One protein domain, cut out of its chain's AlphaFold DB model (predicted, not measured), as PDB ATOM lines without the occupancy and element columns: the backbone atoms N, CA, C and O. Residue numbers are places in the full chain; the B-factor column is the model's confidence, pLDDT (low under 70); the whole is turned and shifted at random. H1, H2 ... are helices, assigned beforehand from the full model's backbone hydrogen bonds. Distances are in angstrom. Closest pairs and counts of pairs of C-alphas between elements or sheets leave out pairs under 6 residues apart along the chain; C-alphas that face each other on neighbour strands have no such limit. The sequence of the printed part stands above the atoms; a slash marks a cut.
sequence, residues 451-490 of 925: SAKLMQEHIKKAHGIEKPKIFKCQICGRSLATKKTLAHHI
ATOM      1  N   SER A 451      16.089  78.821   4.320       78.50
ATOM      2  CA  SER A 451      17.268  79.137   3.515       78.50
ATOM      3  C   SER A 451      18.287  79.988   4.267       78.50
ATOM      4  O   SER A 451      17.959  81.052   4.796       78.50
ATOM      5  N   ALA A 452      19.567  79.616   4.159       75.50
ATOM      6  CA  ALA A 452      20.700  80.404   4.644       75.50
ATOM      7  C   ALA A 452      20.695  81.871   4.167       75.50
ATOM      8  O   ALA A 452      21.243  82.734   4.850       75.50
ATOM      9  N   LYS A 453      20.088  82.187   3.010       78.94
ATOM     10  CA  LYS A 453      19.962  83.577   2.533       78.94
ATOM     11  C   LYS A 453      18.930  84.376   3.335       78.94
ATOM     12  O   LYS A 453      19.150  85.561   3.575       78.94
ATOM     13  N   LEU A 454      17.829  83.747   3.749       79.81
ATOM     14  CA  LEU A 454      16.818  84.386   4.593       79.81
ATOM     15  C   LEU A 454      17.379  84.608   6.000       79.81
ATOM     16  O   LEU A 454      17.326  85.735   6.482       79.81
ATOM     17  N   MET A 455      18.063  83.608   6.563       84.19
ATOM     18  CA  MET A 455      18.822  83.737   7.814       84.19
ATOM     19  C   MET A 455      19.877  84.860   7.744       84.19
ATOM     20  O   MET A 455      19.969  85.679   8.653       84.19
ATOM     21  N   GLN A 456      20.640  84.978   6.647       79.19
ATOM     22  CA  GLN A 456      21.587  86.090   6.438       79.19
ATOM     23  C   GLN A 456      20.902  87.461   6.391       79.19
ATOM     24  O   GLN A 456      21.423  88.432   6.943       79.19
ATOM     25  N   GLU A 457      19.755  87.567   5.718       80.19
ATOM     26  CA  GLU A 457      18.991  88.811   5.673       80.19
ATOM     27  C   GLU A 457      18.351  89.153   7.020       80.19
ATOM     28  O   GLU A 457      18.326  90.327   7.375       80.19
ATOM     29  N   HIS A 458      17.889  88.160   7.781       84.38
ATOM     30  CA  HIS A 458      17.423  88.321   9.155       84.38
ATOM     31  C   HIS A 458      18.564  88.788  10.070       84.38
ATOM     32  O   HIS A 458      18.438  89.856  10.658       84.38
ATOM     33  N   ILE A 459      19.718  88.110  10.097       80.75
ATOM     34  CA  ILE A 459      20.878  88.518  10.915       80.75
ATOM     35  C   ILE A 459      21.322  89.955  10.588       80.75
ATOM     36  O   ILE A 459      21.684  90.722  11.483       80.75
ATOM     37  N   LYS A 460      21.232  90.366   9.314       82.75
ATOM     38  CA  LYS A 460      21.513  91.748   8.908       82.75
ATOM     39  C   LYS A 460      20.426  92.757   9.325       82.75
ATOM     40  O   LYS A 460      20.767  93.910   9.576       82.75
ATOM     41  N   LYS A 461      19.146  92.369   9.361       80.69
ATOM     42  CA  LYS A 461      18.004  93.260   9.669       80.69
ATOM     43  C   LYS A 461      17.702  93.346  11.171       80.69
ATOM     44  O   LYS A 461      17.531  94.448  11.669       80.69
ATOM     45  N   ALA A 462      17.658  92.209  11.865       79.75
ATOM     46  CA  ALA A 462      17.319  92.088  13.284       79.75
ATOM     47  C   ALA A 462      18.520  92.345  14.209       79.75
ATOM     48  O   ALA A 462      18.378  93.028  15.216       79.75
ATOM     49  N   HIS A 463      19.716  91.858  13.850       77.88
ATOM     50  CA  HIS A 463      20.919  91.984  14.692       77.88
ATOM     51  C   HIS A 463      21.971  92.956  14.126       77.88
ATOM     52  O   HIS A 463      23.037  93.129  14.707       77.88
ATOM     53  N   GLY A 464      21.715  93.582  12.969       76.62
ATOM     54  CA  GLY A 464      22.612  94.565  12.344       76.62
ATOM     55  C   GLY A 464      23.945  94.012  11.809       76.62
ATOM     56  O   GLY A 464      24.770  94.774  11.298       76.62
ATOM     57  N   ILE A 465      24.186  92.699  11.889       77.12
ATOM     58  CA  ILE A 465      25.476  92.088  11.541       77.12
ATOM     59  C   ILE A 465      25.573  91.919  10.021       77.12
ATOM     60  O   ILE A 465      25.033  90.989   9.428       77.12
ATOM     61  N   GLU A 466      26.322  92.805   9.361       66.31
ATOM     62  CA  GLU A 466      26.447  92.801   7.895       66.31
ATOM     63  C   GLU A 466      27.160  91.568   7.298       66.31
ATOM     64  O   GLU A 466      27.127  91.384   6.078       66.31
ATOM     65  N   LYS A 467      27.863  90.767   8.114       61.22
ATOM     66  CA  LYS A 467      28.722  89.647   7.675       61.22
ATOM     67  C   LYS A 467      28.697  88.467   8.670       61.22
ATOM     68  O   LYS A 467      29.674  88.285   9.402       61.22
ATOM     69  N   PRO A 468      27.625  87.655   8.714       59.59
ATOM     70  CA  PRO A 468      27.586  86.447   9.541       59.59
ATOM     71  C   PRO A 468      28.677  85.434   9.149       59.59
ATOM     72  O   PRO A 468      28.962  85.217   7.967       59.59
ATOM     73  N   LYS A 469      29.296  84.794  10.149       60.75
ATOM     74  CA  LYS A 469      30.367  83.793   9.986       60.75
ATOM     75  C   LYS A 469      29.791  82.378  10.113       60.75
ATOM     76  O   LYS A 469      29.942  81.741  11.142       60.75
ATOM     77  N   ILE A 470      29.120  81.898   9.073       63.91
ATOM     78  CA  ILE A 470      28.291  80.677   9.151       63.91
ATOM     79  C   ILE A 470      29.129  79.380   9.059       63.91
ATOM     80  O   ILE A 470      28.715  78.313   9.497       63.91
ATOM     81  N   PHE A 471      30.334  79.437   8.486       74.69
ATOM     82  CA  PHE A 471      31.111  78.238   8.157       74.69
ATOM     83  C   PHE A 471      32.062  77.844   9.297       74.69
ATOM     84  O   PHE A 471      33.252  78.164   9.241       74.69
ATOM     85  N   LYS A 472      31.541  77.165  10.330       74.62
ATOM     86  CA  LYS A 472      32.342  76.577  11.424       74.62
ATOM     87  C   LYS A 472      33.247  75.440  10.931       74.62
ATOM     88  O   LYS A 472      32.823  74.597  10.143       74.62
ATOM     89  N   CYS A 473      34.504  75.423  11.375       86.44
ATOM     90  CA  CYS A 473      35.429  74.321  11.111       86.44
ATOM     91  C   CYS A 473      35.297  73.239  12.186       86.44
ATOM     92  O   CYS A 473      35.533  73.520  13.356       86.44
ATOM     93  N   GLN A 474      35.000  72.000  11.795       75.31
ATOM     94  CA  GLN A 474      34.886  70.866  12.726       75.31
ATOM     95  C   GLN A 474      36.214  70.511  13.426       75.31
ATOM     96  O   GLN A 474      36.189  69.967  14.517       75.31
ATOM     97  N   ILE A 475      37.372  70.857  12.843       81.88
ATOM     98  CA  ILE A 475      38.700  70.495  13.382       81.88
ATOM     99  C   ILE A 475      39.176  71.473  14.481       81.88
ATOM    100  O   ILE A 475      40.055  71.139  15.266       81.88
ATOM    101  N   CYS A 476      38.631  72.696  14.556       83.31
ATOM    102  CA  CYS A 476      39.065  73.693  15.556       83.31
ATOM    103  C   CYS A 476      37.999  74.734  15.955       83.31
ATOM    104  O   CYS A 476      38.334  75.851  16.354       83.31
ATOM    105  N   GLY A 477      36.714  74.432  15.750       72.50
ATOM    106  CA  GLY A 477      35.558  75.298  16.036       72.50
ATOM    107  C   GLY A 477      35.435  76.579  15.191       72.50
ATOM    108  O   GLY A 477      34.367  77.182  15.126       72.50
ATOM    109  N   ARG A 478      36.503  77.028  14.521       69.12
ATOM    110  CA  ARG A 478      36.624  78.407  14.024       69.12
ATOM    111  C   ARG A 478      35.633  78.752  12.906       69.12
ATOM    112  O   ARG A 478      35.728  78.236  11.794       69.12
ATOM    113  N   SER A 479      34.741  79.699  13.188       75.75
ATOM    114  CA  SER A 479      33.730  80.206  12.252       75.75
ATOM    115  C   SER A 479      34.291  81.168  11.201       75.75
ATOM    116  O   SER A 479      34.917  82.186  11.519       75.75
ATOM    117  N   LEU A 480      34.035  80.866   9.925       82.00
ATOM    118  CA  LEU A 480      34.542  81.589   8.755       82.00
ATOM    119  C   LEU A 480      33.402  82.148   7.886       82.00
ATOM    120  O   LEU A 480      32.282  81.646   7.874       82.00
ATOM    121  N   ALA A 481      33.694  83.208   7.125       75.69
ATOM    122  CA  ALA A 481      32.687  83.935   6.344       75.69
ATOM    123  C   ALA A 481      32.329  83.286   4.990       75.69
ATOM    124  O   ALA A 481      31.313  83.637   4.399       75.69
ATOM    125  N   THR A 482      33.140  82.356   4.461       73.38
ATOM    126  CA  THR A 482      32.839  81.669   3.185       73.38
ATOM    127  C   THR A 482      33.280  80.202   3.159       73.38
ATOM    128  O   THR A 482      34.323  79.842   3.714       73.38
ATOM    129  N   LYS A 483      32.563  79.368   2.391       78.00
ATOM    130  CA  LYS A 483      32.941  77.969   2.111       78.00
ATOM    131  C   LYS A 483      34.334  77.840   1.469       78.00
ATOM    132  O   LYS A 483      35.051  76.895   1.773       78.00
ATOM    133  N   LYS A 484      34.767  78.807   0.644       80.62
ATOM    134  CA  LYS A 484      36.119  78.816   0.042       80.62
ATOM    135  C   LYS A 484      37.220  79.046   1.081       80.62
ATOM    136  O   LYS A 484      38.233  78.354   1.055       80.62
ATOM    137  N   THR A 485      37.006  79.973   2.016       78.19
ATOM    138  CA  THR A 485      37.932  80.192   3.139       78.19
ATOM    139  C   THR A 485      37.960  79.000   4.097       78.19
ATOM    140  O   THR A 485      39.033  78.658   4.580       78.19
ATOM    141  N   LEU A 486      36.826  78.315   4.309       86.19
ATOM    142  CA  LEU A 486      36.789  77.079   5.095       86.19
ATOM    143  C   LEU A 486      37.544  75.931   4.405       86.19
ATOM    144  O   LEU A 486      38.348  75.275   5.056       86.19
ATOM    145  N   ALA A 487      37.366  75.722   3.098       83.31
ATOM    146  CA  ALA A 487      38.084  74.676   2.362       83.31
ATOM    147  C   ALA A 487      39.615  74.868   2.401       83.31
ATOM    148  O   ALA A 487      40.350  73.919   2.665       83.31
ATOM    149  N   HIS A 488      40.101  76.102   2.218       84.00
ATOM    150  CA  HIS A 488      41.525  76.413   2.390       84.00
ATOM    151  C   HIS A 488      41.985  76.175   3.837       84.00
ATOM    152  O   HIS A 488      43.085  75.676   4.062       84.00
ATOM    153  N   HIS A 489      41.165  76.528   4.827       81.44
ATOM    154  CA  HIS A 489      41.502  76.332   6.232       81.44
ATOM    155  C   HIS A 489      41.566  74.843   6.627       81.44
ATOM    156  O   HIS A 489      42.498  74.450   7.320       81.44
ATOM    157  N   ILE A 490      40.651  74.003   6.128       83.88
ATOM    158  CA  ILE A 490      40.679  72.542   6.326       83.88
ATOM    159  C   ILE A 490      41.938  71.928   5.701       83.88
ATOM    160  O   ILE A 490      42.592  71.098   6.329       83.88
TER     161      ILE A 490
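AT A GLANCE: This is residues 451 to 490 of the 925 residues of an uncharacterized protein of Drosophila ananassae (UniProt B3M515). Two short helices, H1 and H2, lie at opposite ends of a rod, with a long unnamed strip between them. That strip crosses from H1 and folds back on itself in a small loop near H2, where residues 471 to 472 pair with residues 479 to 480. The printed part has 40 residues, in the order H1, H2, with no named strand; the class is all helix, though 19 residues, under half, are in named elements. It is only just loose, close to compact, with a radius of gyration of the C-alphas of 11.2 A and spans of 31 by 15 by 14 A.

IN THESE COORDINATES: H1, residues 452 to 462, begins at C-alpha 452 (20.700, 80.404, 4.644) and is 14.9 A long from first to last C-alpha. H2, residues 483 to 490, is 10.3 A long and ends at C-alpha 490 (40.679, 72.542, 6.326).

HOW THE PARTS SIT: H1 and H2 are apart. The short pairing is antiparallel. In H1 and H2 every O i to N i+4 pair is within hydrogen-bond range.

THE WHOLE: The C-alphas farthest apart, those of Ala 462 and Ile 490, are 31.2 A apart. The printed part has no cut. The link from H1 to H2 is long, 20 residues. Residues 466 to 470 and 478 have pLDDT under 70.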